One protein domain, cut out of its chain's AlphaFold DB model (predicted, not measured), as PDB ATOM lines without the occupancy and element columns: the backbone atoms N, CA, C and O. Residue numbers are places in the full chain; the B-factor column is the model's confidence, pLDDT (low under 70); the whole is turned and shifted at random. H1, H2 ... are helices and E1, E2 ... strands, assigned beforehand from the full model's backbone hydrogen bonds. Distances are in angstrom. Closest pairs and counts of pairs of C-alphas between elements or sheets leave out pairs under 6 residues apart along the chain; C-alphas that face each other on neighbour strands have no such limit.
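What this domain is: This is residues 171 to 339 and 394 to 426 of the 456 residues of an uncharacterized protein of Parcubacteria group bacterium GW2011_GWC1_43_11 (UniProt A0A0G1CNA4). A twisted six-stranded sheet makes the core, with H2, H5 and the long H8 covering one face and H7 over the other. H4 packs on H5, H3 and H1 meet opposite ends of H8, and residues 334 to 339 stick out. The printed part has 202 residues with eight named helices and six named strands, in the order H1 E1 H2 E2 H3 H4 H5 E3 H6 E4 H7 E5 E6 H8. The mixed sheet runs E3 E2 E1 E4 E5 E6, antiparallel between E5 and E6; the class is mixed, helices and strands. It is compact, with a radius of gyration of the C-alphas of 15.9 A and spans of 47 by 38 by 37 A.

How they stand to each other: Start at H1, residues 171 to 178, which touches the hub H8, residues 397 to 415; their closest C-alphas, of Val 172 and Leu 415, are 6.0 A apart. Next, E1 (181 to 184), H2 (189 to 199) and E2 (203 to 207) form a right-handed strand-helix-strand unit, two parallel neighbour strands with a helix between; look for N 183 and O 205, 2.8 A apart. H2 touches H8, closest at the C-alphas of Thr 192 and Ser 404, 4.6 A. The next unit is E2, H3 (214 to 219), H4 (222 to 225), H5 (234 to 245), E3 (250 to 254), with N 206 and O 252 at 2.9 A. H5 touches H2 at a shallow tilt of 15 degrees, closest at the C-alphas of Asp 194 and Val 242, 5.8 A. E3, H6 (272 to 275) and E4 (281 to 285) form a split right-handed unit, with E2 and E1 between the strands; N 283 and O 182 are 2.8 A apart. In the right-handed unit E4, H7 (289 to 302), E5 (308 to 314), find N 309 and O 282, 2.8 A. E5 and E6 (317 to 323) are a hairpin, with N 323 and O 308 at 2.8 A. Every O i to N i+4 pair is within hydrogen-bond range in H2, H5, H7 and H8; H1 has 3 of 4, and H3 0 of 2 but 2 of 3 O i to N i+3 pairs.

Where its parts are: Find C-alpha 171 at (-17.068, 17.659, 18.770), where H1 begins. H7 spans 19.5 A, E5 19.1 A and E6 19.4 A. H8 runs 27.4 A to C-alpha 415 at (-23.541, 18.225, 25.179).

The domain as a whole: The farthest C-alphas, of Pro 247 and Val 338, are 48.1 A apart. Residues 340 to 393 are cut out, leaving 25.7 A between C-alphas 339 and 394. The link E3 to H6 is long. Confidence is under 70 at residues 286 to 291 and 328 to 339.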
ATOM      1  N   GLU A 171     -16.808  16.363  18.149       93.81
ATOM      2  CA  GLU A 171     -17.068  17.659  18.770       93.81
ATOM      3  C   GLU A 171     -17.617  17.524  20.199       93.81
ATOM      4  O   GLU A 171     -17.233  18.288  21.078       93.81
ATOM      5  N   VAL A 172     -18.422  16.492  20.477       95.38
ATOM      6  CA  VAL A 172     -18.954  16.217  21.823       95.38
ATOM      7  C   VAL A 172     -17.834  15.817  22.777       95.38
ATOM      8  O   VAL A 172     -17.788  16.288  23.909       95.38
ATOM      9  N   ILE A 173     -16.901  14.976  22.323       95.00
ATOM     10  CA  ILE A 173     -15.738  14.573  23.125       95.00
ATOM     11  C   ILE A 173     -14.803  15.764  23.368       95.00
ATOM     12  O   ILE A 173     -14.281  15.940  24.470       95.00
ATOM     13  N   ARG A 174     -14.616  16.623  22.361       93.12
ATOM     14  CA  ARG A 174     -13.842  17.864  22.500       93.12
ATOM     15  C   ARG A 174     -14.492  18.840  23.471       93.12
ATOM     16  O   ARG A 174     -13.769  19.472  24.236       93.12
ATOM     17  N   GLN A 175     -15.819  18.936  23.468       95.38
ATOM     18  CA  GLN A 175     -16.550  19.710  24.458       95.38
ATOM     19  C   GLN A 175     -16.370  19.099  25.855       95.38
ATOM     20  O   GLN A 175     -15.924  19.795  26.760       95.38
ATOM     21  N   LEU A 176     -16.580  17.787  26.014       95.75
ATOM     22  CA  LEU A 176     -16.393  17.071  27.284       95.75
ATOM     23  C   LEU A 176     -15.007  17.311  27.911       95.75
ATOM     24  O   LEU A 176     -14.881  17.396  29.129       95.75
ATOM     25  N   LYS A 177     -13.967  17.443  27.085       92.75
ATOM     26  CA  LYS A 177     -12.597  17.739  27.521       92.75
ATOM     27  C   LYS A 177     -12.465  19.087  28.245       92.75
ATOM     28  O   LYS A 177     -11.619  19.214  29.125       92.75
ATOM     29  N   ILE A 178     -13.256  20.088  27.855       93.88
ATOM     30  CA  ILE A 178     -13.207  21.445  28.424       93.88
ATOM     31  C   ILE A 178     -14.288  21.702  29.480       93.88
ATOM     32  O   ILE A 178     -14.199  22.707  30.187       93.88
ATOM     33  N   GLU A 179     -15.280  20.815  29.599       96.06
ATOM     34  CA  GLU A 179     -16.284  20.870  30.665       96.06
ATOM     35  C   GLU A 179     -15.605  20.819  32.038       96.06
ATOM     36  O   GLU A 179     -14.745  19.972  32.281       96.06
ATOM     37  N   HIS A 180     -16.005  21.712  32.943       97.25
ATOM     38  CA  HIS A 180     -15.591  21.673  34.340       97.25
ATOM     39  C   HIS A 180     -16.694  21.004  35.154       97.25
ATOM     40  O   HIS A 180     -17.708  21.622  35.501       97.25
ATOM     41  N   ILE A 181     -16.487  19.719  35.419       98.12
ATOM     42  CA  ILE A 181     -17.448  18.863  36.104       98.12
ATOM     43  C   ILE A 181     -17.124  18.871  37.592       98.12
ATOM     44  O   ILE A 181     -16.053  18.424  38.000       98.12
ATOM     45  N   VAL A 182     -18.052  19.340  38.415       96.88
ATOM     46  CA  VAL A 182     -17.894  19.304  39.875       96.88
ATOM     47  C   VAL A 182     -18.792  18.233  40.471       96.88
ATOM     48  O   VAL A 182     -19.897  18.001  39.987       96.88
ATOM     49  N   CYS A 183     -18.318  17.544  41.503       95.31
ATOM     50  CA  CYS A 183     -19.034  16.422  42.093       95.31
ATOM     51  C   CYS A 183     -19.111  16.529  43.617       95.31
ATOM     52  O   CYS A 183     -18.083  16.630  44.294       95.31
ATOM     53  N   ALA A 184     -20.337  16.474  44.138       91.50
ATOM     54  CA  ALA A 184     -20.623  16.368  45.562       91.50
ATOM     55  C   ALA A 184     -20.916  14.897  45.901       91.50
ATOM     56  O   ALA A 184     -21.957  14.357  45.524       91.50
ATOM     57  N   GLY A 185     -19.976  14.247  46.591       89.25
ATOM     58  CA  GLY A 185     -20.050  12.824  46.919       89.25
ATOM     59  C   GLY A 185     -19.541  11.917  45.795       89.25
ATOM     60  O   GLY A 185     -20.031  11.911  44.674       89.25
ATOM     61  N   SER A 186     -18.563  11.075  46.110       89.56
ATOM     62  CA  SER A 186     -17.870  10.207  45.152       89.56
ATOM     63  C   SER A 186     -18.365   8.760  45.156       89.56
ATOM     64  O   SER A 186     -17.836   7.947  44.411       89.56
ATOM     65  N   SER A 187     -19.365   8.405  45.978       86.88
ATOM     66  CA  SER A 187     -19.828   7.013  46.112       86.88
ATOM     67  C   SER A 187     -20.430   6.482  44.801       86.88
ATOM     68  O   SER A 187     -19.750   5.786  44.053       86.88
ATOM     69  N   ALA A 188     -21.689   6.813  44.498       85.19
ATOM     70  CA  ALA A 188     -22.342   6.354  43.265       85.19
ATOM     71  C   ALA A 188     -21.739   7.015  42.009       85.19
ATOM     72  O   ALA A 188     -21.702   6.414  40.941       85.19
ATOM     73  N   ALA A 189     -21.197   8.231  42.146       91.56
ATOM     74  CA  ALA A 189     -20.617   8.980  41.034       91.56
ATOM     75  C   ALA A 189     -19.241   8.465  40.569       91.56
ATOM     76  O   ALA A 189     -18.839   8.771  39.447       91.56
ATOM     77  N   ALA A 190     -18.506   7.678  41.376       93.62
ATOM     78  CA  ALA A 190     -17.142   7.245  41.042       93.62
ATOM     79  C   ALA A 190     -17.042   6.582  39.665       93.62
ATOM     80  O   ALA A 190     -16.113   6.853  38.904       93.62
ATOM     81  N   ARG A 191     -17.991   5.702  39.337       93.69
ATOM     82  CA  ARG A 191     -17.961   4.950  38.081       93.69
ATOM     83  C   ARG A 191     -18.396   5.807  36.889       93.69
ATOM     84  O   ARG A 191     -17.788   5.679  35.831       93.69
ATOM     85  N   THR A 192     -19.322   6.748  37.063       95.69
ATOM     86  CA  THR A 192     -19.603   7.794  36.060       95.69
ATOM     87  C   THR A 192     -18.375   8.647  35.783       95.69
ATOM     88  O   THR A 192     -18.048   8.878  34.624       95.69
ATOM     89  N   ILE A 193     -17.656   9.068  36.827       96.94
ATOM     90  CA  ILE A 193     -16.412   9.830  36.691       96.94
ATOM     91  C   ILE A 193     -15.356   9.004  35.935       96.94
ATOM     92  O   ILE A 193     -14.787   9.511  34.972       96.94
ATOM     93  N   ASP A 194     -15.132   7.730  36.292       96.25
ATOM     94  CA  ASP A 194     -14.200   6.841  35.563       96.25
ATOM     95  C   ASP A 194     -14.566   6.730  34.073       96.25
ATOM     96  O   ASP A 194     -13.684   6.824  33.218       96.25
ATOM     97  N   LEU A 195     -15.857   6.592  33.749       95.62
ATOM     98  CA  LEU A 195     -16.344   6.530  32.368       95.62
ATOM     99  C   LEU A 195     -16.148   7.853  31.616       95.62
ATOM    100  O   LEU A 195     -15.668   7.838  30.484       95.62
ATOM    101  N   LEU A 196     -16.471   8.997  32.226       96.81
ATOM    102  CA  LEU A 196     -16.267  10.316  31.617       96.81
ATOM    103  C   LEU A 196     -14.782  10.568  31.336       96.81
ATOM    104  O   LEU A 196     -14.420  11.014  30.247       96.81
ATOM    105  N   VAL A 197     -13.906  10.215  32.278       95.25
ATOM    106  CA  VAL A 197     -12.454  10.328  32.106       95.25
ATOM    107  C   VAL A 197     -11.946   9.387  31.016       95.25
ATOM    108  O   VAL A 197     -11.098   9.782  30.212       95.25
ATOM    109  N   ALA A 198     -12.472   8.160  30.942       92.50
ATOM    110  CA  ALA A 198     -12.155   7.228  29.864       92.50
ATOM    111  C   ALA A 198     -12.584   7.773  28.491       92.50
ATOM    112  O   ALA A 198     -11.849   7.613  27.518       92.50
ATOM    113  N   LEU A 199     -13.712   8.486  28.419       92.69
ATOM    114  CA  LEU A 199     -14.206   9.121  27.193       92.69
ATOM    115  C   LEU A 199     -13.426  10.379  26.795       92.69
ATOM    116  O   LEU A 199     -13.348  10.675  25.609       92.69
ATOM    117  N   GLY A 200     -12.798  11.082  27.740       91.31
ATOM    118  CA  GLY A 200     -11.968  12.256  27.437       91.31
ATOM    119  C   GLY A 200     -12.161  13.464  28.347       91.31
ATOM    120  O   GLY A 200     -11.541  14.491  28.086       91.31
ATOM    121  N   ALA A 201     -12.976  13.367  29.401       94.81
ATOM    122  CA  ALA A 201     -13.065  14.425  30.401       94.81
ATOM    123  C   ALA A 201     -11.700  14.650  31.067       94.81
ATOM    124  O   ALA A 201     -10.988  13.702  31.424       94.81
ATOM    125  N   GLU A 202     -11.341  15.921  31.222       92.88
ATOM    126  CA  GLU A 202     -10.029  16.339  31.716       92.88
ATOM    127  C   GLU A 202     -10.105  17.376  32.834       92.88
ATOM    128  O   GLU A 202      -9.062  17.762  33.335       92.88
ATOM    129  N   ASN A 203     -11.285  17.839  33.237       95.31
ATOM    130  CA  ASN A 203     -11.408  18.844  34.284       95.31
ATOM    131  C   ASN A 203     -12.539  18.456  35.241       95.31
ATOM    132  O   ASN A 203     -13.712  18.741  34.993       95.31
ATOM    133  N   ILE A 204     -12.175  17.722  36.295       97.44
ATOM    134  CA  ILE A 204     -13.129  17.190  37.273       97.44
ATOM    135  C   ILE A 204     -12.651  17.505  38.684       97.44
ATOM    136  O   ILE A 204     -11.532  17.133  39.054       97.44
ATOM    137  N   SER A 205     -13.540  18.096  39.480       96.50
ATOM    138  CA  SER A 205     -13.299  18.363  40.895       96.50
ATOM    139  C   SER A 205     -14.313  17.632  41.775       96.50
ATOM    140  O   SER A 205     -15.505  17.605  41.472       96.50
ATOM    141  N   VAL A 206     -13.854  16.996  42.853       95.88
ATOM    142  CA  VAL A 206     -14.682  16.107  43.687       95.88
ATOM    143  C   VAL A 206     -14.474  16.400  45.167       95.88
ATOM    144  O   VAL A 206     -13.333  16.459  45.622       95.88
ATOM    145  N   TRP A 207     -15.571  16.488  45.922       93.94
ATOM    146  CA  TRP A 207     -15.579  16.627  47.382       93.94
ATOM    147  C   TRP A 207     -16.294  15.436  48.020       93.94
ATOM    148  O   TRP A 207     -17.484  15.212  47.790       93.94
ATOM    149  N   ASP A 208     -15.551  14.646  48.795       92.19
ATOM    150  CA  ASP A 208     -16.074  13.559  49.627       92.19
ATOM    151  C   ASP A 208     -15.064  13.254  50.745       92.19
ATOM    152  O   ASP A 208     -13.882  13.004  50.480       92.19
ATOM    153  N   SER A 209     -15.532  13.244  51.993       90.19
ATOM    154  CA  SER A 209     -14.740  12.889  53.179       90.19
ATOM    155  C   SER A 209     -14.870  11.412  53.573       90.19
ATOM    156  O   SER A 209     -14.230  10.946  54.517       90.19
ATOM    157  N   GLY A 210     -15.697  10.650  52.860       89.19
ATOM    158  CA  GLY A 210     -15.959   9.248  53.127       89.19
ATOM    159  C   GLY A 210     -14.768   8.339  52.828       89.19
ATOM    160  O   GLY A 210     -13.910   8.616  51.987       89.19
ATOM    161  N   ILE A 211     -14.771   7.188  53.493       91.75
ATOM    162  CA  ILE A 211     -13.748   6.149  53.369       91.75
ATOM    163  C   ILE A 211     -14.277   4.997  52.504       91.75
ATOM    164  O   ILE A 211     -15.474   4.685  52.505       91.75
ATOM    165  N   VAL A 212     -13.390   4.362  51.740       89.38
ATOM    166  CA  VAL A 212     -13.688   3.141  50.989       89.38
ATOM    167  C   VAL A 212     -13.977   2.009  51.975       89.38
ATOM    168  O   VAL A 212     -13.090   1.504  52.664       89.38
ATOM    169  N   SER A 213     -15.248   1.612  52.036       87.88
ATOM    170  CA  SER A 213     -15.712   0.489  52.849       87.88
ATOM    171  C   SER A 213     -15.556  -0.837  52.094       87.88
ATOM    172  O   SER A 213     -15.904  -0.887  50.907       87.88
ATOM    173  N   PRO A 214     -15.157  -1.936  52.769       85.50
ATOM    174  CA  PRO A 214     -15.165  -3.275  52.177       85.50
ATOM    175  C   PRO A 214     -16.517  -3.631  51.548       85.50
ATOM    176  O   PRO A 214     -16.563  -4.205  50.462       85.50
ATOM    177  N   ALA A 215     -17.620  -3.211  52.183       83.25
ATOM    178  CA  ALA A 215     -18.984  -3.498  51.738       83.25
ATOM    179  C   ALA A 215     -19.359  -2.807  50.416       83.25
ATOM    180  O   ALA A 215     -20.264  -3.262  49.725       83.25
ATOM    181  N   LYS A 216     -18.664  -1.718  50.052       80.81
ATOM    182  CA  LYS A 216     -18.896  -0.962  48.811       80.81
ATOM    183  C   LYS A 216     -17.829  -1.210  47.741       80.81
ATOM    184  O   LYS A 216     -17.966  -0.701  46.635       80.81
ATOM    185  N   SER A 217     -16.795  -2.004  48.033       83.19
ATOM    186  CA  SER A 217     -15.672  -2.252  47.113       83.19
ATOM    187  C   SER A 217     -16.130  -2.759  45.736       83.19
ATOM    188  O   SER A 217     -15.697  -2.234  44.715       83.19
ATOM    189  N   GLY A 218     -17.105  -3.676  45.691       82.25
ATOM    190  CA  GLY A 218     -17.684  -4.186  44.440       82.25
ATOM    191  C   GLY A 218     -18.436  -3.150  43.586       82.25
ATOM    192  O   GLY A 218     -18.670  -3.393  42.402       82.25
ATOM    193  N   LEU A 219     -18.801  -1.995  44.152       83.75
ATOM    194  CA  LEU A 219     -19.487  -0.911  43.439       83.75
ATOM    195  C   LEU A 219     -18.500   0.043  42.752       83.75
ATOM    196  O   LEU A 219     -18.835   0.663  41.742       83.75
ATOM    197  N   TYR A 220     -17.272   0.149  43.264       90.81
ATOM    198  CA  TYR A 220     -16.297   1.130  42.801       90.81
ATOM    199  C   TYR A 220     -15.498   0.658  41.571       90.81
ATOM    200  O   TYR A 220     -15.306  -0.543  41.355       90.81
ATOM    201  N   PRO A 221     -15.022   1.587  40.719       91.88
ATOM    202  CA  PRO A 221     -14.225   1.260  39.540       91.88
ATOM    203  C   PRO A 221     -12.758   0.941  39.871       91.88
ATOM    204  O   PRO A 221     -12.128   1.616  40.684       91.88
ATOM    205  N   GLY A 222     -12.198  -0.045  39.162       89.19
ATOM    206  CA  GLY A 222     -10.760  -0.326  39.100       89.19
ATOM    207  C   GLY A 222     -10.063  -0.368  40.462       89.19
ATOM    208  O   GLY A 222     -10.472  -1.127  41.336       89.19
ATOM    209  N   PHE A 223      -9.013   0.444  40.637       88.50
ATOM    210  CA  PHE A 223      -8.231   0.507  41.875       88.50
ATOM    211  C   PHE A 223      -9.090   0.851  43.096       88.50
ATOM    212  O   PHE A 223      -8.923   0.238  44.139       88.50
ATOM    213  N   MET A 224     -10.052   1.771  42.972       91.50
ATOM    214  CA  MET A 224     -10.922   2.158  44.090       91.50
ATOM    215  C   MET A 224     -11.779   0.988  44.605       91.50
ATOM    216  O   MET A 224     -12.143   0.963  45.778       91.50
ATOM    217  N   GLY A 225     -12.091   0.019  43.740       90.06
ATOM    218  CA  GLY A 225     -12.793  -1.212  44.110       90.06
ATOM    219  C   GLY A 225     -11.885  -2.347  44.587       90.06
ATOM    220  O   GLY A 225     -12.386  -3.426  44.898       90.06
ATOM    221  N   SER A 226     -10.563  -2.146  44.635       87.62
ATOM    222  CA  SER A 226      -9.624  -3.173  45.083       87.62
ATOM    223  C   SER A 226      -9.565  -3.258  46.612       87.62
ATOM    224  O   SER A 226      -9.859  -2.301  47.330       87.62
ATOM    225  N   ILE A 227      -9.128  -4.412  47.127       86.62
ATOM    226  CA  ILE A 227      -8.880  -4.591  48.566       86.62
ATOM    227  C   ILE A 227      -7.809  -3.624  49.095       86.62
ATOM    228  O   ILE A 227      -7.851  -3.243  50.259       86.62
ATOM    229  N   GLU A 228      -6.884  -3.190  48.237       84.00
ATOM    230  CA  GLU A 228      -5.808  -2.256  48.587       84.00
ATOM    231  C   GLU A 228      -6.330  -0.835  48.836       84.00
ATOM    232  O   GLU A 228      -5.673  -0.059  49.525       84.00
ATOM    233  N   ALA A 229      -7.505  -0.491  48.298       87.38
ATOM    234  CA  ALA A 229      -8.129   0.811  48.504       87.38
ATOM    235  C   ALA A 229      -8.973   0.891  49.786       87.38
ATOM    236  O   ALA A 229      -9.361   1.986  50.192       87.38
ATOM    237  N   VAL A 230      -9.271  -0.239  50.437       88.25
ATOM    238  CA  VAL A 230     -10.062  -0.273  51.675       88.25
ATOM    239  C   VAL A 230      -9.382   0.550  52.770       88.25
ATOM    240  O   VAL A 230      -8.188   0.411  53.018       88.25
ATOM    241  N   GLY A 231     -10.151   1.406  53.446       85.69
ATOM    242  CA  GLY A 231      -9.625   2.298  54.486       85.69
ATOM    243  C   GLY A 231      -9.016   3.603  53.957       85.69
ATOM    244  O   GLY A 231      -8.732   4.500  54.748       85.69
ATOM    245  N   MET A 232      -8.872   3.764  52.637       89.00
ATOM    246  CA  MET A 232      -8.482   5.037  52.026       89.00
ATOM    247  C   MET A 232      -9.679   5.986  51.900       89.00
ATOM    248  O   MET A 232     -10.819   5.548  51.732       89.00
ATOM    249  N   TYR A 233      -9.423   7.296  51.890       91.56
ATOM    250  CA  TYR A 233     -10.429   8.268  51.456       91.56
ATOM    251  C   TYR A 233     -10.860   7.977  50.017       91.56
ATOM    252  O   TYR A 233     -10.020   7.744  49.140       91.56
ATOM    253  N   LYS A 234     -12.172   8.008  49.764       92.69
ATOM    254  CA  LYS A 234     -12.745   7.692  48.450       92.69
ATOM    255  C   LYS A 234     -12.183   8.592  47.352       92.69
ATOM    256  O   LYS A 234     -11.824   8.098  46.289       92.69
ATOM    257  N   THR A 235     -12.034   9.884  47.629       92.56
ATOM    258  CA  THR A 235     -11.451  10.872  46.708       92.56
ATOM    259  C   THR A 235      -9.996  10.563  46.375       92.56
ATOM    260  O   THR A 235      -9.611  10.619  45.210       92.56
ATOM    261  N   ALA A 236      -9.193  10.140  47.353       89.56
ATOM    262  CA  ALA A 236      -7.813   9.727  47.108       89.56
ATOM    263  C   ALA A 236      -7.735   8.461  46.235       89.56
ATOM    264  O   ALA A 236      -6.961   8.417  45.278       89.56
ATOM    265  N   ALA A 237      -8.558   7.450  46.525       90.50
ATOM    266  CA  ALA A 237      -8.613   6.217  45.738       90.50
ATOM    267  C   ALA A 237      -9.122   6.463  44.305       90.50
ATOM    268  O   ALA A 237      -8.537   5.963  43.341       90.50
ATOM    269  N   LEU A 238     -10.162   7.288  44.148       93.25
ATOM    270  CA  LEU A 238     -10.702   7.662  42.845       93.25
ATOM    271  C   LEU A 238      -9.689   8.477  42.032       93.25
ATOM    272  O   LEU A 238      -9.542   8.223  40.841       93.25
ATOM    273  N   LYS A 239      -8.919   9.373  42.669       90.81
ATOM    274  CA  LYS A 239      -7.847  10.134  42.010       90.81
ATOM    275  C   LYS A 239      -6.811   9.222  41.346       90.81
ATOM    276  O   LYS A 239      -6.409   9.478  40.214       90.81
ATOM    277  N   VAL A 240      -6.393   8.142  42.015       85.19
ATOM    278  CA  VAL A 240      -5.473   7.142  41.429       85.19
ATOM    279  C   VAL A 240      -6.089   6.491  40.205       85.19
ATOM    280  O   VAL A 240      -5.428   6.371  39.173       85.19
ATOM    281  N   GLN A 241      -7.350   6.080  40.336       90.25
ATOM    282  CA  GLN A 241      -8.086   5.403  39.282       90.25
ATOM    283  C   GLN A 241      -8.191   6.287  38.032       90.25
ATOM    284  O   GLN A 241      -7.805   5.851  36.947       90.25
ATOM    285  N   VAL A 242      -8.626   7.543  38.175       91.06
ATOM    286  CA  VAL A 242      -8.789   8.457  37.031       91.06
ATOM    287  C   VAL A 242      -7.452   8.902  36.440       91.06
ATOM    288  O   VAL A 242      -7.322   8.961  35.219       91.06
ATOM    289  N   ALA A 243      -6.418   9.113  37.260       83.81
ATOM    290  CA  ALA A 243      -5.078   9.432  36.765       83.81
ATOM    291  C   ALA A 243      -4.455   8.262  35.983       83.81
ATOM    292  O   ALA A 243      -3.698   8.480  35.042       83.81
ATOM    293  N   GLY A 244      -4.808   7.017  36.327       80.94
ATOM    294  CA  GLY A 244      -4.441   5.838  35.542       80.94
ATOM    295  C   GLY A 244      -5.145   5.754  34.181       80.94
ATOM    296  O   GLY A 244      -4.612   5.137  33.262       80.94
ATOM    297  N   ARG A 245      -6.325   6.374  34.028       85.25
ATOM    298  CA  ARG A 245      -7.081   6.444  32.763       85.25
ATOM    299  C   ARG A 245      -6.626   7.592  31.870       85.25
ATOM    300  O   ARG A 245      -6.508   7.426  30.658       85.25
ATOM    301  N   ASN A 246      -6.441   8.768  32.460       83.69
ATOM    302  CA  ASN A 246      -6.094   9.987  31.747       83.69
ATOM    303  C   ASN A 246      -5.068  10.801  32.549       83.69
ATOM    304  O   ASN A 246      -5.446  11.677  33.321       83.69
ATOM    305  N   PRO A 247      -3.767  10.531  32.389       75.69
ATOM    306  CA  PRO A 247      -2.743  11.207  33.180       75.69
ATOM    307  C   PRO A 247      -2.652  12.722  32.949       75.69
ATOM    308  O   PRO A 247      -2.089  13.424  33.784       75.69
ATOM    309  N   ASP A 248      -3.173  13.214  31.825       74.50
ATOM    310  CA  ASP A 248      -3.082  14.621  31.429       74.50
ATOM    311  C   ASP A 248      -4.268  15.471  31.924       74.50
ATOM    312  O   ASP A 248      -4.321  16.672  31.655       74.50
ATOM    313  N   GLY A 249      -5.231  14.860  32.627       84.06
ATOM    314  CA  GLY A 249      -6.382  15.554  33.199       84.06
ATOM    315  C   GLY A 249      -6.040  16.370  34.451       84.06
ATOM    316  O   GLY A 249      -5.217  15.987  35.282       84.06
ATOM    317  N   MET A 250      -6.723  17.497  34.608       88.88
ATOM    318  CA  MET A 250      -6.802  18.294  35.827       88.88
ATOM    319  C   MET A 250      -7.865  17.704  36.759       88.88
ATOM    320  O   MET A 250      -9.068  17.879  36.572       88.88
ATOM    321  N   PHE A 251      -7.397  16.976  37.770       91.69
ATOM    322  CA  PHE A 251      -8.242  16.275  38.731       91.69
ATOM    323  C   PHE A 251      -8.008  16.801  40.151       91.69
ATOM    324  O   PHE A 251      -7.009  16.455  40.799       91.69
ATOM    325  N   GLU A 252      -8.946  17.611  40.648       92.94
ATOM    326  CA  GLU A 252      -8.900  18.233  41.981       92.94
ATOM    327  C   GLU A 252      -9.822  17.486  42.959       92.94
ATOM    328  O   GLU A 252     -11.041  17.608  42.940       92.94
ATOM    329  N   PHE A 253      -9.242  16.624  43.789       93.31
ATOM    330  CA  PHE A 253      -9.992  15.693  44.634       93.31
ATOM    331  C   PHE A 253      -9.722  16.042  46.094       93.31
ATOM    332  O   PHE A 253      -8.584  15.917  46.552       93.31
ATOM    333  N   HIS A 254     -10.762  16.485  46.791       93.62
ATOM    334  CA  HIS A 254     -10.701  17.083  48.120       93.62
ATOM    335  C   HIS A 254     -11.328  16.161  49.167       93.62
ATOM    336  O   HIS A 254     -12.405  15.598  48.957       93.62
ATOM    337  N   ILE A 255     -10.669  16.028  50.319       92.88
ATOM    338  CA  ILE A 255     -11.165  15.254  51.465       92.88
ATOM    339  C   ILE A 255     -12.022  16.179  52.343       92.88
ATOM    340  O   ILE A 255     -11.725  16.437  53.505       92.88
ATOM    341  N   GLY A 256     -13.079  16.726  51.756       90.69
ATOM    342  CA  GLY A 256     -13.984  17.669  52.407       90.69
ATOM    343  C   GLY A 256     -15.404  17.515  51.892       90.69
ATOM    344  O   GLY A 256     -15.672  16.691  51.015       90.69
ATOM    345  N   ILE A 257     -16.320  18.297  52.451       89.25
ATOM    346  CA  ILE A 257     -17.733  18.294  52.068       89.25
ATOM    347  C   ILE A 257     -18.177  19.656  51.534       89.25
ATOM    348  O   ILE A 257     -17.567  20.694  51.800       89.25
ATOM    349  N   VAL A 258     -19.265  19.634  50.769       89.69
ATOM    350  CA  VAL A 258     -19.914  20.830  50.236       89.69
ATOM    351  C   VAL A 258     -20.912  21.351  51.273       89.69
ATOM    352  O   VAL A 258     -21.782  20.607  51.722       89.69
ATOM    353  N   LYS A 259     -20.790  22.619  51.671       87.19
ATOM    354  CA  LYS A 259     -21.582  23.244  52.743       87.19
ATOM    355  C   LYS A 259     -22.316  24.504  52.262       87.19
ATOM    356  O   LYS A 259     -21.840  25.164  51.339       87.19
ATOM    357  N   PRO A 260     -23.430  24.896  52.907       86.50
ATOM    358  CA  PRO A 260     -24.085  26.173  52.637       86.50
ATOM    359  C   PRO A 260     -23.156  27.379  52.810       86.50
ATOM    360  O   PRO A 260     -22.244  27.366  53.642       86.50
ATOM    361  N   ASP A 261     -23.414  28.450  52.059       84.75
ATOM    362  CA  ASP A 261     -22.705  29.717  52.249       84.75
ATOM    363  C   ASP A 261     -22.923  30.249  53.680       84.75
ATOM    364  O   ASP A 261     -24.037  30.233  54.202       84.75
ATOM    365  N   GLY A 262     -21.849  30.714  54.325       82.00
ATOM    366  CA  GLY A 262     -21.875  31.201  55.712       82.00
ATOM    367  C   GLY A 262     -21.706  30.120  56.788       82.00
ATOM    368  O   GLY A 262     -21.571  30.465  57.961       82.00
ATOM    369  N   ALA A 263     -21.664  28.835  56.417       84.06
ATOM    370  CA  ALA A 263     -21.292  27.763  57.337       84.06
ATOM    371  C   ALA A 263     -19.789  27.792  57.672       84.06
ATOM    372  O   ALA A 263     -18.962  28.209  56.859       84.06
ATOM    373  N   GLU A 264     -19.422  27.292  58.854       87.69
ATOM    374  CA  GLU A 264     -18.018  27.092  59.222       87.69
ATOM    375  C   GLU A 264     -17.394  25.984  58.356       87.69
ATOM    376  O   GLU A 264     -17.879  24.842  58.305       87.69
ATOM    377  N   LEU A 265     -16.320  26.335  57.648       89.00
ATOM    378  CA  LEU A 265     -15.598  25.438  56.750       89.00
ATOM    379  C   LEU A 265     -14.416  24.799  57.484       89.00
ATOM    380  O   LEU A 265     -13.625  25.490  58.125       89.00
ATOM    381  N   GLY A 266     -14.286  23.478  57.362       88.00
ATOM    382  CA  GLY A 266     -13.048  22.774  57.671       88.00
ATOM    383  C   GLY A 266     -11.971  23.039  56.615       88.00
ATOM    384  O   GLY A 266     -12.188  23.764  55.648       88.00
ATOM    385  N   THR A 267     -10.800  22.423  56.787       89.31
ATOM    386  CA  THR A 267      -9.614  22.672  55.947       89.31
ATOM    387  C   THR A 267      -9.841  22.430  54.453       89.31
ATOM    388  O   THR A 267      -9.382  23.233  53.647       89.31
ATOM    389  N   ASP A 268     -10.555  21.359  54.096       91.00
ATOM    390  CA  ASP A 268     -10.797  20.951  52.702       91.00
ATOM    391  C   ASP A 268     -12.272  21.106  52.276       91.00
ATOM    392  O   ASP A 268     -12.656  20.686  51.180       91.00
ATOM    393  N   ASP A 269     -13.113  21.694  53.135       92.00
ATOM    394  CA  ASP A 269     -14.525  21.946  52.836       92.00
ATOM    395  C   ASP A 269     -14.692  23.112  51.855       92.00
ATOM    396  O   ASP A 269     -13.854  24.012  51.764       92.00
ATOM    397  N   VAL A 270     -15.825  23.139  51.154       94.19
ATOM    398  CA  VAL A 270     -16.152  24.205  50.201       94.19
ATOM    399  C   VAL A 270     -17.581  24.702  50.407       94.19
ATOM    400  O   VAL A 270     -18.487  23.920  50.687       94.19
ATOM    401  N   SER A 271     -17.799  26.011  50.274       93.94
ATOM    402  CA  SER A 271     -19.148  26.584  50.263       93.94
ATOM    403  C   SER A 271     -19.863  26.310  48.933       93.94
ATOM    404  O   SER A 271     -19.208  26.042  47.926       93.94
ATOM    405  N   TYR A 272     -21.191  26.445  48.874       92.88
ATOM    406  CA  TYR A 272     -21.955  26.318  47.622       92.88
ATOM    407  C   TYR A 272     -21.423  27.239  46.521       92.88
ATOM    408  O   TYR A 272     -21.109  26.770  45.428       92.88
ATOM    409  N   SER A 273     -21.216  28.521  46.829       94.44
ATOM    410  CA  SER A 273     -20.629  29.487  45.892       94.44
ATOM    411  C   SER A 273     -19.229  29.094  45.400       94.44
ATOM    412  O   SER A 273     -18.897  29.312  44.233       94.44
ATOM    413  N   GLY A 274     -18.406  28.498  46.268       95.25
ATOM    414  CA  GLY A 274     -17.080  27.994  45.915       95.25
ATOM    415  C   GLY A 274     -17.138  26.741  45.042       95.25
ATOM    416  O   GLY A 274     -16.406  26.655  44.058       95.25
ATOM    417  N   PHE A 275     -18.037  25.812  45.364       94.75
ATOM    418  CA  PHE A 275     -18.224  24.537  44.673       94.75
ATOM    419  C   PHE A 275     -18.651  24.737  43.218       94.75
ATOM    420  O   PHE A 275     -18.098  24.124  42.313       94.75
ATOM    421  N   VAL A 276     -19.588  25.656  42.971       94.94
ATOM    422  CA  VAL A 276     -20.097  25.924  41.614       94.94
ATOM    423  C   VAL A 276     -19.199  26.862  40.807       94.94
ATOM    424  O   VAL A 276     -19.488  27.172  39.649       94.94
ATOM    425  N   LYS A 277     -18.112  27.371  41.398       91.69
ATOM    426  CA  LYS A 277     -17.268  28.385  40.766       91.69
ATOM    427  C   LYS A 277     -16.637  27.830  39.489       91.69
ATOM    428  O   LYS A 277     -15.683  27.056  39.535       91.69
ATOM    429  N   ARG A 278     -17.103  28.335  38.338       90.38
ATOM    430  CA  ARG A 278     -16.734  27.894  36.976       90.38
ATOM    431  C   ARG A 278     -17.271  26.510  36.602       90.38
ATOM    432  O   ARG A 278     -16.811  25.971  35.604       90.38
ATOM    433  N   ALA A 279     -18.145  25.901  37.398       96.06
ATOM    434  CA  ALA A 279     -18.756  24.627  37.041       96.06
ATOM    435  C   ALA A 279     -19.618  24.805  35.787       96.06
ATOM    436  O   ALA A 279     -20.328  25.803  35.651       96.06
ATOM    437  N   THR A 280     -19.551  23.838  34.883       96.50
ATOM    438  CA  THR A 280     -20.424  23.762  33.705       96.50
ATOM    439  C   THR A 280     -21.404  22.597  33.802       96.50
ATOM    440  O   THR A 280     -22.429  22.601  33.125       96.50
ATOM    441  N   LEU A 281     -21.130  21.644  34.697       96.38
ATOM    442  CA  LEU A 281     -21.993  20.519  35.020       96.38
ATOM    443  C   LEU A 281     -21.733  20.053  36.457       96.38
ATOM    444  O   LEU A 281     -20.586  20.024  36.908       96.38
ATOM    445  N   ILE A 282     -22.791  19.672  37.168       94.94
ATOM    446  CA  ILE A 282     -22.709  19.117  38.523       94.94
ATOM    447  C   ILE A 282     -23.071  17.633  38.481       94.94
ATOM    448  O   ILE A 282     -24.054  17.253  37.853       94.94
ATOM    449  N   LEU A 283     -22.296  16.794  39.165       93.88
ATOM    450  CA  LEU A 283     -22.673  15.427  39.520       93.88
ATOM    451  C   LEU A 283     -23.044  15.377  40.998       93.88
ATOM    452  O   LEU A 283     -22.263  15.801  41.852       93.88
ATOM    453  N   GLU A 284     -24.198  14.805  41.305       84.62
ATOM    454  CA  GLU A 284     -24.686  14.720  42.675       84.62
ATOM    455  C   GLU A 284     -25.244  13.331  43.005       84.62
ATOM    456  O   GLU A 284     -26.038  12.747  42.257       84.62
ATOM    457  N   VAL A 285     -24.824  12.802  44.155       77.06
ATOM    458  CA  VAL A 285     -25.288  11.519  44.695       77.06
ATOM    459  C   VAL A 285     -26.443  11.751  45.671       77.06
ATOM    460  O   VAL A 285     -26.430  12.678  46.472       77.06
ATOM    461  N   VAL A 286     -27.465  10.892  45.622       63.22
ATOM    462  CA  VAL A 286     -28.696  11.025  46.431       63.22
ATOM    463  C   VAL A 286     -28.563  10.388  47.829       63.22
ATOM    464  O   VAL A 286     -29.551   9.941  48.400       63.22
ATOM    465  N   ASP A 287     -27.355  10.292  48.390       63.81
ATOM    466  CA  ASP A 287     -27.128   9.660  49.700       63.81
ATOM    467  C   ASP A 287     -27.243  10.626  50.889       63.81
ATOM    468  O   ASP A 287     -27.637  10.192  51.971       63.81
ATOM    469  N   ASP A 288     -27.022  11.927  50.676       64.44
ATOM    470  CA  ASP A 288     -27.347  12.989  51.634       64.44
ATOM    471  C   ASP A 288     -28.455  13.924  51.100       64.44
ATOM    472  O   ASP A 288     -28.175  14.926  50.432       64.44
ATOM    473  N   PRO A 289     -29.737  13.636  51.395       61.34
ATOM    474  CA  PRO A 289     -30.857  14.483  50.987       61.34
ATOM    475  C   PRO A 289     -30.767  15.939  51.434       61.34
ATOM    476  O   PRO A 289     -31.364  16.785  50.769       61.34
ATOM    477  N   TRP A 290     -30.082  16.258  52.534       65.94
ATOM    478  CA  TRP A 290     -30.032  17.631  53.039       65.94
ATOM    479  C   TRP A 290     -29.066  18.480  52.247       65.94
ATOM    480  O   TRP A 290     -29.460  19.529  51.736       65.94
ATOM    481  N   THR A 291     -27.831  17.996  52.101       67.94
ATOM    482  CA  THR A 291     -26.836  18.645  51.247       67.94
ATOM    483  C   THR A 291     -27.390  18.788  49.835       67.94
ATOM    484  O   THR A 291     -27.319  19.881  49.278       67.94
ATOM    485  N   LYS A 292     -28.074  17.750  49.337       72.50
ATOM    486  CA  LYS A 292     -28.732  17.768  48.033       72.50
ATOM    487  C   LYS A 292     -29.819  18.807  47.895       72.50
ATOM    488  O   LYS A 292     -29.805  19.629  46.984       72.50
ATOM    489  N   THR A 293     -30.793  18.769  48.790       71.69
ATOM    490  CA  THR A 293     -31.937  19.672  48.702       71.69
ATOM    491  C   THR A 293     -31.491  21.120  48.909       71.69
ATOM    492  O   THR A 293     -31.940  22.010  48.189       71.69
ATOM    493  N   GLY A 294     -30.545  21.353  49.824       74.56
ATOM    494  CA  GLY A 294     -29.944  22.662  50.063       74.56
ATOM    495  C   GLY A 294     -29.182  23.191  48.851       74.56
ATOM    496  O   GLY A 294     -29.451  24.310  48.410       74.56
ATOM    497  N   LEU A 295     -28.294  22.378  48.271       80.62
ATOM    498  CA  LEU A 295     -27.529  22.737  47.079       80.62
ATOM    499  C   LEU A 295     -28.463  23.002  45.896       80.62
ATOM    500  O   LEU A 295     -28.363  24.048  45.260       80.62
ATOM    501  N   ARG A 296     -29.431  22.118  45.645       80.19
ATOM    502  CA  ARG A 296     -30.417  22.267  44.567       80.19
ATOM    503  C   ARG A 296     -31.247  23.543  44.703       80.19
ATOM    504  O   ARG A 296     -31.402  24.273  43.727       80.19
ATOM    505  N   ASN A 297     -31.765  23.845  45.895       78.00
ATOM    506  CA  ASN A 297     -32.538  25.072  46.127       78.00
ATOM    507  C   ASN A 297     -31.675  26.322  45.937       78.00
ATOM    508  O   ASN A 297     -32.114  27.299  45.331       78.00
ATOM    509  N   TRP A 298     -30.430  26.281  46.411       85.38
ATOM    510  CA  TRP A 298     -29.477  27.358  46.190       85.38
ATOM    511  C   TRP A 298     -29.176  27.547  44.694       85.38
ATOM    512  O   TRP A 298     -29.153  28.683  44.217       85.38
ATOM    513  N   LEU A 299     -29.014  26.458  43.933       87.38
ATOM    514  CA  LEU A 299     -28.795  26.481  42.484       87.38
ATOM    515  C   LEU A 299     -29.986  27.070  41.728       87.38
ATOM    516  O   LEU A 299     -29.780  27.881  40.830       87.38
ATOM    517  N   ALA A 300     -31.220  26.729  42.104       83.06
ATOM    518  CA  ALA A 300     -32.421  27.281  41.475       83.06
ATOM    519  C   ALA A 300     -32.477  28.819  41.550       83.06
ATOM    520  O   ALA A 300     -32.966  29.465  40.626       83.06
ATOM    521  N   VAL A 301     -31.932  29.409  42.619       85.19
ATOM    522  CA  VAL A 301     -31.875  30.865  42.806       85.19
ATOM    523  C   VAL A 301     -30.642  31.485  42.142       85.19
ATOM    524  O   VAL A 301     -30.752  32.510  41.473       85.19
ATOM    525  N   ASN A 302     -29.462  30.885  42.321       90.38
ATOM    526  CA  ASN A 302     -28.184  31.525  41.981       90.38
ATOM    527  C   ASN A 302     -27.599  31.075  40.634       90.38
ATOM    528  O   ASN A 302     -26.837  31.811  40.012       90.38
ATOM    529  N   CYS A 303     -27.914  29.861  40.185       92.69
ATOM    530  CA  CYS A 303     -27.381  29.231  38.974       92.69
ATOM    531  C   CYS A 303     -28.475  28.425  38.237       92.69
ATOM    532  O   CYS A 303     -28.282  27.238  37.970       92.69
ATOM    533  N   PRO A 304     -29.619  29.040  37.863       89.56
ATOM    534  CA  PRO A 304     -30.806  28.316  37.386       89.56
ATOM    535  C   PRO A 304     -30.587  27.506  36.099       89.56
ATOM    536  O   PRO A 304     -31.369  26.615  35.789       89.56
ATOM    537  N   ASN A 305     -29.534  27.808  35.338       90.75
ATOM    538  CA  ASN A 305     -29.231  27.144  34.071       90.75
ATOM    539  C   ASN A 305     -28.098  26.110  34.169       90.75
ATOM    540  O   ASN A 305     -27.747  25.530  33.146       90.75
ATOM    541  N   LEU A 306     -27.501  25.909  35.350       92.62
ATOM    542  CA  LEU A 306     -26.401  24.964  35.537       92.62
ATOM    543  C   LEU A 306     -26.958  23.532  35.630       92.62
ATOM    544  O   LEU A 306     -27.705  23.257  36.571       92.62
ATOM    545  N   PRO A 307     -26.630  22.626  34.691       92.19
ATOM    546  CA  PRO A 307     -27.162  21.272  34.705       92.19
ATOM    547  C   PRO A 307     -26.638  20.460  35.890       92.19
ATOM    548  O   PRO A 307     -25.437  20.458  36.176       92.19
ATOM    549  N   VAL A 308     -27.537  19.717  36.531       91.00
ATOM    550  CA  VAL A 308     -27.228  18.800  37.633       91.00
ATOM    551  C   VAL A 308     -27.602  17.390  37.216       91.00
ATOM    552  O   VAL A 308     -28.761  17.113  36.923       91.00
ATOM    553  N   VAL A 309     -26.632  16.485  37.180       91.31
ATOM    554  CA  VAL A 309     -26.870  15.062  36.947       91.31
ATOM    555  C   VAL A 309     -26.986  14.355  38.283       91.31
ATOM    556  O   VAL A 309     -26.055  14.354  39.090       91.31
ATOM    557  N   PHE A 310     -28.124  13.708  38.481       85.69
ATOM    558  CA  PHE A 310     -28.411  12.917  39.663       85.69
ATOM    559  C   PHE A 310     -28.226  11.439  39.382       85.69
ATOM    560  O   PHE A 310     -28.663  10.934  38.346       85.69
ATOM    561  N   LEU A 311     -27.633  10.743  40.348       84.19
ATOM    562  CA  LEU A 311     -27.440   9.300  40.297       84.19
ATOM    563  C   LEU A 311     -28.032   8.647  41.540       84.19
ATOM    564  O   LEU A 311     -27.646   8.974  42.665       84.19
ATOM    565  N   ALA A 312     -28.948   7.707  41.325       77.75
ATOM    566  CA  ALA A 312     -29.540   6.896  42.372       77.75
ATOM    567  C   ALA A 312     -29.540   5.420  41.958       77.75
ATOM    568  O   ALA A 312     -30.145   5.019  40.967       77.75
ATOM    569  N   ASP A 313     -28.863   4.598  42.745       74.50
ATOM    570  CA  ASP A 313     -28.886   3.147  42.659       74.50
ATOM    571  C   ASP A 313     -29.600   2.592  43.897       74.50
ATOM    572  O   ASP A 313     -29.095   2.640  45.017       74.50
ATOM    573  N   LEU A 314     -30.829   2.112  43.719       74.56
ATOM    574  CA  LEU A 314     -31.703   1.722  44.828       74.56
ATOM    575  C   LEU A 314     -32.162   0.280  44.629       74.56
ATOM    576  O   LEU A 314     -32.967  -0.022  43.747       74.56
ATOM    577  N   GLY A 315     -31.632  -0.628  45.451       77.56
ATOM    578  CA  GLY A 315     -31.804  -2.066  45.272       77.56
ATOM    579  C   GLY A 315     -31.203  -2.541  43.947       77.56
ATOM    580  O   GLY A 315     -29.994  -2.455  43.722       77.56
ATOM    581  N   ASN A 316     -32.071  -3.059  43.084       80.94
ATOM    582  CA  ASN A 316     -31.767  -3.490  41.720       80.94
ATOM    583  C   ASN A 316     -32.084  -2.436  40.645       80.94
ATOM    584  O   ASN A 316     -31.834  -2.708  39.478       80.94
ATOM    585  N   GLU A 317     -32.627  -1.268  41.004       83.56
ATOM    586  CA  GLU A 317     -32.986  -0.246  40.016       83.56
ATOM    587  C   GLU A 317     -31.846   0.734  39.766       83.56
ATOM    588  O   GLU A 317     -31.260   1.289  40.703       83.56
ATOM    589  N   SER A 318     -31.587   0.982  38.483       86.50
ATOM    590  CA  SER A 318     -30.668   1.996  37.989       86.50
ATOM    591  C   SER A 318     -31.442   3.248  37.587       86.50
ATOM    592  O   SER A 318     -32.228   3.225  36.645       86.50
ATOM    593  N   ILE A 319     -31.236   4.353  38.307       84.88
ATOM    594  CA  ILE A 319     -31.912   5.623  38.033       84.88
ATOM    595  C   ILE A 319     -30.859   6.718  37.879       84.88
ATOM    596  O   ILE A 319     -30.017   6.932  38.752       84.88
ATOM    597  N   ALA A 320     -30.922   7.443  36.770       88.69
ATOM    598  CA  ALA A 320     -30.198   8.698  36.619       88.69
ATOM    599  C   ALA A 320     -31.036   9.715  35.842       88.69
ATOM    600  O   ALA A 320     -31.893   9.353  35.038       88.69
ATOM    601  N   GLY A 321     -30.788  10.994  36.087       87.69
ATOM    602  CA  GLY A 321     -31.498  12.096  35.444       87.69
ATOM    603  C   GLY A 321     -30.610  13.327  35.356       87.69
ATOM    604  O   GLY A 321     -29.602  13.409  36.057       87.69
ATOM    605  N   ILE A 322     -30.970  14.269  34.491       88.69
ATOM    606  CA  ILE A 322     -30.316  15.575  34.392       88.69
ATOM    607  C   ILE A 322     -31.363  16.673  34.571       88.69
ATOM    608  O   ILE A 322     -32.348  16.723  33.848       88.69
ATOM    609  N   GLU A 323     -31.158  17.548  35.544       86.19
ATOM    610  CA  GLU A 323     -32.045  18.662  35.876       86.19
ATOM    611  C   GLU A 323     -31.407  19.980  35.448       86.19
ATOM    612  O   GLU A 323     -30.201  20.186  35.597       86.19
ATOM    613  N   ILE A 324     -32.240  20.897  34.957       86.69
ATOM    614  CA  ILE A 324     -31.903  22.315  34.837       86.69
ATOM    615  C   ILE A 324     -32.750  23.044  35.892       86.69
ATOM    616  O   ILE A 324     -33.950  23.220  35.663       86.69
ATOM    617  N   PRO A 325     -32.172  23.464  37.035       79.50
ATOM    618  CA  PRO A 325     -32.937  23.880  38.216       79.50
ATOM    619  C   PRO A 325     -34.001  24.961  37.969       79.50
ATOM    620  O   PRO A 325     -35.064  24.942  38.582       79.50
ATOM    621  N   GLY A 326     -33.744  25.898  37.055       75.94
ATOM    622  CA  GLY A 326     -34.655  26.993  36.714       75.94
ATOM    623  C   GLY A 326     -35.767  26.644  35.725       75.94
ATOM    624  O   GLY A 326     -36.571  27.519  35.413       75.94
ATOM    625  N   ARG A 327     -35.811  25.416  35.195       73.38
ATOM    626  CA  ARG A 327     -36.840  24.968  34.237       73.38
ATOM    627  C   ARG A 327     -37.951  24.133  34.869       73.38
ATOM    628  O   ARG A 327     -38.815  23.662  34.146       73.38
ATOM    629  N   GLU A 328     -37.919  23.938  36.189       61.47
ATOM    630  CA  GLU A 328     -38.844  23.050  36.918       61.47
ATOM    631  C   GLU A 328     -38.864  21.594  36.390       61.47
ATOM    632  O   GLU A 328     -39.748  20.808  36.722       61.47
ATOM    633  N   GLU A 329     -37.841  21.209  35.621       59.41
ATOM    634  CA  GLU A 329     -37.600  19.867  35.086       59.41
ATOM    635  C   GLU A 329     -36.630  19.099  36.009       59.41
ATOM    636  O   GLU A 329     -35.886  19.693  36.777       59.41
ATOM    637  N   HIS A 330     -36.691  17.771  36.039       57.03
ATOM    638  CA  HIS A 330     -36.893  17.066  37.310       57.03
ATOM    639  C   HIS A 330     -35.710  16.356  38.004       57.03
ATOM    640  O   HIS A 330     -34.982  15.590  37.385       57.03
ATOM    641  N   PHE A 331     -35.759  16.379  39.348       55.88
ATOM    642  CA  PHE A 331     -35.848  15.242  40.294       55.88
ATOM    643  C   PHE A 331     -37.109  15.403  41.204       55.88
ATOM    644  O   PHE A 331     -37.047  15.292  42.430       55.88
ATOM    645  N   HIS A 332     -38.261  15.748  40.589       56.62
ATOM    646  CA  HIS A 332     -39.538  16.140  41.231       56.62
ATOM    647  C   HIS A 332     -40.813  15.838  40.384       56.62
ATOM    648  O   HIS A 332     -41.779  16.593  40.474       56.62
ATOM    649  N   GLN A 333     -40.829  14.789  39.538       53.09
ATOM    650  CA  GLN A 333     -41.773  14.621  38.391       53.09
ATOM    651  C   GLN A 333     -43.253  14.891  38.677       53.09
ATOM    652  O   GLN A 333     -43.987  15.360  37.819       53.09
ATOM    653  N   GLU A 334     -43.697  14.638  39.902       53.44
ATOM    654  CA  GLU A 334     -45.101  14.765  40.266       53.44
ATOM    655  C   GLU A 334     -45.264  15.045  41.772       53.44
ATOM    656  O   GLU A 334     -46.091  14.425  42.453       53.44
ATOM    657  N   LEU A 335     -44.410  15.908  42.327       57.66
ATOM    658  CA  LEU A 335     -44.613  16.405  43.685       57.66
ATOM    659  C   LEU A 335     -45.673  17.495  43.676       57.66
ATOM    660  O   LEU A 335     -45.635  18.415  42.864       57.66
ATOM    661  N   SER A 336     -46.619  17.403  44.608       61.50
ATOM    662  CA  SER A 336     -47.552  18.500  44.849       61.50
ATOM    663  C   SER A 336     -46.783  19.769  45.228       61.50
ATOM    664  O   SER A 336     -45.699  19.697  45.810       61.50
ATOM    665  N   SER A 337     -47.367  20.941  44.972       67.81
ATOM    666  CA  SER A 337     -46.823  22.226  45.440       67.81
ATOM    667  C   SER A 337     -46.473  22.194  46.932       67.81
ATOM    668  O   SER A 337     -45.430  22.687  47.334       67.81
ATOM    669  N   VAL A 338     -47.283  21.504  47.739       69.06
ATOM    670  CA  VAL A 338     -47.030  21.269  49.168       69.06
ATOM    671  C   VAL A 338     -45.782  20.416  49.414       69.06
ATOM    672  O   VAL A 338     -45.008  20.705  50.323       69.06
ATOM    673  N   GLU A 339     -45.567  19.348  48.644       62.62
ATOM    674  CA  GLU A 339     -44.366  18.513  48.758       62.62
ATOM    675  C   GLU A 339     -43.103  19.259  48.316       62.62
ATOM    676  O   GLU A 339     -42.067  19.079  48.955       62.62
ATOM    677  N   SER A 394     -29.987  -1.241  50.522       74.88
ATOM    678  CA  SER A 394     -29.219  -2.215  49.742       74.88
ATOM    679  C   SER A 394     -29.076  -1.724  48.305       74.88
ATOM    680  O   SER A 394     -30.013  -1.164  47.743       74.88
ATOM    681  N   GLN A 395     -27.912  -1.950  47.703       80.75
ATOM    682  CA  GLN A 395     -27.614  -1.568  46.320       80.75
ATOM    683  C   GLN A 395     -26.863  -2.716  45.662       80.75
ATOM    684  O   GLN A 395     -25.909  -3.245  46.239       80.75
ATOM    685  N   THR A 396     -27.283  -3.118  44.467       85.25
ATOM    686  CA  THR A 396     -26.530  -4.110  43.700       85.25
ATOM    687  C   THR A 396     -25.454  -3.450  42.846       85.25
ATOM    688  O   THR A 396     -25.670  -2.366  42.304       85.25
ATOM    689  N   PRO A 397     -24.311  -4.128  42.633       84.94
ATOM    690  CA  PRO A 397     -23.309  -3.665  41.677       84.94
ATOM    691  C   PRO A 397     -23.854  -3.454  40.265       84.94
ATOM    692  O   PRO A 397     -23.381  -2.568  39.565       84.94
ATOM    693  N   ILE A 398     -24.856  -4.240  39.861       88.56
ATOM    694  CA  ILE A 398     -25.500  -4.126  38.548       88.56
ATOM    695  C   ILE A 398     -26.186  -2.762  38.419       88.56
ATOM    696  O   ILE A 398     -25.868  -2.014  37.496       88.56
ATOM    697  N   ALA A 399     -27.032  -2.398  39.387       86.81
ATOM    698  CA  ALA A 399     -27.732  -1.115  39.396       86.81
ATOM    699  C   ALA A 399     -26.767   0.084  39.372       86.81
ATOM    700  O   ALA A 399     -26.979   1.024  38.609       86.81
ATOM    701  N   GLY A 400     -25.677   0.028  40.149       86.75
ATOM    702  CA  GLY A 400     -24.660   1.087  40.176       86.75
ATOM    703  C   GLY A 400     -23.866   1.218  38.867       86.75
ATOM    704  O   GLY A 400     -23.533   2.325  38.439       86.75
ATOM    705  N   VAL A 401     -23.565   0.101  38.192       87.88
ATOM    706  CA  VAL A 401     -22.931   0.123  36.859       87.88
ATOM    707  C   VAL A 401     -23.880   0.721  35.829       87.88
ATOM    708  O   VAL A 401     -23.479   1.601  35.068       87.88
ATOM    709  N   GLU A 402     -25.127   0.259  35.802       90.69
ATOM    710  CA  GLU A 402     -26.120   0.736  34.848       90.69
ATOM    711  C   GLU A 402     -26.406   2.225  35.038       90.69
ATOM    712  O   GLU A 402     -26.289   2.972  34.071       90.69
ATOM    713  N   SER A 403     -26.677   2.691  36.262       89.62
ATOM    714  CA  SER A 403     -26.940   4.114  36.533       89.62
ATOM    715  C   SER A 403     -25.770   4.997  36.096       89.62
ATOM    716  O   SER A 403     -25.981   6.064  35.517       89.62
ATOM    717  N   SER A 404     -24.537   4.507  36.262       91.94
ATOM    718  CA  SER A 404     -23.342   5.201  35.788       91.94
ATOM    719  C   SER A 404     -23.312   5.343  34.265       91.94
ATOM    720  O   SER A 404     -23.023   6.426  33.759       91.94
ATOM    721  N   VAL A 405     -23.643   4.272  33.533       92.19
ATOM    722  CA  VAL A 405     -23.727   4.280  32.063       92.19
ATOM    723  C   VAL A 405     -24.837   5.214  31.584       92.19
ATOM    724  O   VAL A 405     -24.626   5.977  30.639       92.19
ATOM    725  N   ILE A 406     -26.003   5.179  32.235       93.19
ATOM    726  CA  ILE A 406     -27.132   6.068  31.936       93.19
ATOM    727  C   ILE A 406     -26.692   7.522  32.102       93.19
ATOM    728  O   ILE A 406     -26.784   8.292  31.149       93.19
ATOM    729  N   ALA A 407     -26.139   7.882  33.264       93.81
ATOM    730  CA  ALA A 407     -25.671   9.234  33.550       93.81
ATOM    731  C   ALA A 407     -24.652   9.724  32.511       93.81
ATOM    732  O   ALA A 407     -24.805  10.814  31.965       93.81
ATOM    733  N   THR A 408     -23.660   8.901  32.156       95.31
ATOM    734  CA  THR A 408     -22.687   9.246  31.109       95.31
ATOM    735  C   THR A 408     -23.365   9.499  29.757       95.31
ATOM    736  O   THR A 408     -23.056  10.489  29.096       95.31
ATOM    737  N   LYS A 409     -24.325   8.659  29.345       94.88
ATOM    738  CA  LYS A 409     -25.077   8.860  28.094       94.88
ATOM    739  C   LYS A 409     -25.927  10.134  28.114       94.88
ATOM    740  O   LYS A 409     -26.018  10.805  27.083       94.88
ATOM    741  N   LEU A 410     -26.529  10.478  29.255       93.31
ATOM    742  CA  LEU A 410     -27.296  11.716  29.423       93.31
ATOM    743  C   LEU A 410     -26.397  12.947  29.308       93.31
ATOM    744  O   LEU A 410     -26.751  13.876  28.590       93.31
ATOM    745  N   ILE A 411     -25.211  12.921  29.922       95.44
ATOM    746  CA  ILE A 411     -24.218  13.999  29.807       95.44
ATOM    747  C   ILE A 411     -23.820  14.197  28.344       95.44
ATOM    748  O   ILE A 411     -23.936  15.300  27.823       95.44
ATOM    749  N   LEU A 412     -23.430  13.130  27.640       95.50
ATOM    750  CA  LEU A 412     -23.072  13.226  26.220       95.50
ATOM    751  C   LEU A 412     -24.235  13.753  25.367       95.50
ATOM    752  O   LEU A 412     -24.040  14.618  24.517       95.50
ATOM    753  N   SER A 413     -25.457  13.280  25.623       93.56
ATOM    754  CA  SER A 413     -26.656  13.744  24.915       93.56
ATOM    755  C   SER A 413     -26.962  15.219  25.196       93.56
ATOM    756  O   SER A 413     -27.365  15.944  24.285       93.56
ATOM    757  N   HIS A 414     -26.730  15.684  26.424       92.56
ATOM    758  CA  HIS A 414     -26.853  17.091  26.796       92.56
ATOM    759  C   HIS A 414     -25.837  17.964  26.048       92.56
ATOM    760  O   HIS A 414     -26.213  18.988  25.482       92.56
ATOM    761  N   LEU A 415     -24.575  17.531  25.959       94.12
ATOM    762  CA  LEU A 415     -23.541  18.225  25.179       94.12
ATOM    763  C   LEU A 415     -23.887  18.260  23.676       94.12
ATOM    764  O   LEU A 415     -23.645  19.254  22.998       94.12
ATOM    765  N   MET A 416     -24.572  17.230  23.165       91.62
ATOM    766  CA  MET A 416     -25.169  17.223  21.819       91.62
ATOM    767  C   MET A 416     -26.398  18.133  21.663       91.62
ATOM    768  O   MET A 416     -26.986  18.174  20.582       91.62
ATOM    769  N   ARG A 417     -26.814  18.846  22.717       89.88
ATOM    770  CA  ARG A 417     -28.011  19.703  22.764       89.88
ATOM    771  C   ARG A 417     -29.327  18.947  22.562       89.88
ATOM    772  O   ARG A 417     -30.311  19.530  22.107       89.88
ATOM    773  N   ARG A 418     -29.364  17.655  22.896       88.19
ATOM    774  CA  ARG A 418     -30.616  16.886  22.933       88.19
ATOM    775  C   ARG A 418     -31.396  17.246  24.186       88.19
ATOM    776  O   ARG A 418     -30.797  17.468  25.238       88.19
ATOM    777  N   ASN A 419     -32.725  17.255  24.085       85.31
ATOM    778  CA  ASN A 419     -33.540  17.400  25.278       85.31
ATOM    779  C   ASN A 419     -33.531  16.085  26.063       85.31
ATOM    780  O   ASN A 419     -34.041  15.070  25.595       85.31
ATOM    781  N   VAL A 420     -32.882  16.107  27.222       85.25
ATOM    782  CA  VAL A 420     -32.746  14.958  28.129       85.25
ATOM    783  C   VAL A 420     -33.122  15.309  29.567       85.25
ATOM    784  O   VAL A 420     -33.003  14.462  30.442       85.25
ATOM    785  N   SER A 421     -33.588  16.537  29.820       82.50
ATOM    786  CA  SER A 421     -34.020  16.972  31.152       82.50
ATOM    787  C   SER A 421     -35.478  16.643  31.472       82.50
ATOM    788  O   SER A 421     -35.936  16.846  32.591       82.50
ATOM    789  N   GLU A 422     -36.210  16.067  30.518       74.00
ATOM    790  CA  GLU A 422     -37.650  15.830  30.644       74.00
ATOM    791  C   GLU A 422     -38.017  14.715  31.638       74.00
ATOM    792  O   GLU A 422     -39.156  14.680  32.103       74.00
ATOM    793  N   ARG A 423     -37.106  13.776  31.950       78.69
ATOM    794  CA  ARG A 423     -37.409  12.599  32.785       78.69
ATOM    795  C   ARG A 423     -36.216  11.955  33.475       78.69
ATOM    796  O   ARG A 423     -35.071  12.139  33.078       78.69
ATOM    797  N   ASN A 424     -36.522  11.127  34.471       81.19
ATOM    798  CA  ASN A 424     -35.594  10.124  34.978       81.19
ATOM    799  C   ASN A 424     -35.467   8.972  33.975       81.19
ATOM    800  O   ASN A 424     -36.430   8.580  33.310       81.19
ATOM    801  N   TYR A 425     -34.270   8.411  33.888       85.62
ATOM    802  CA  TYR A 425     -33.934   7.335  32.974       85.62
ATOM    803  C   TYR A 425     -33.549   6.083  33.754       85.62
ATOM    804  O   TYR A 425     -32.722   6.130  34.665       85.62
ATOM    805  N   ASN A 426     -34.137   4.963  33.339       85.44
ATOM    806  CA  ASN A 426     -33.727   3.612  33.709       85.44
ATOM    807  C   ASN A 426     -33.071   2.916  32.510       85.44
ATOM    808  O   ASN A 426     -33.029   3.478  31.413       85.44
TER     809      ASN A 426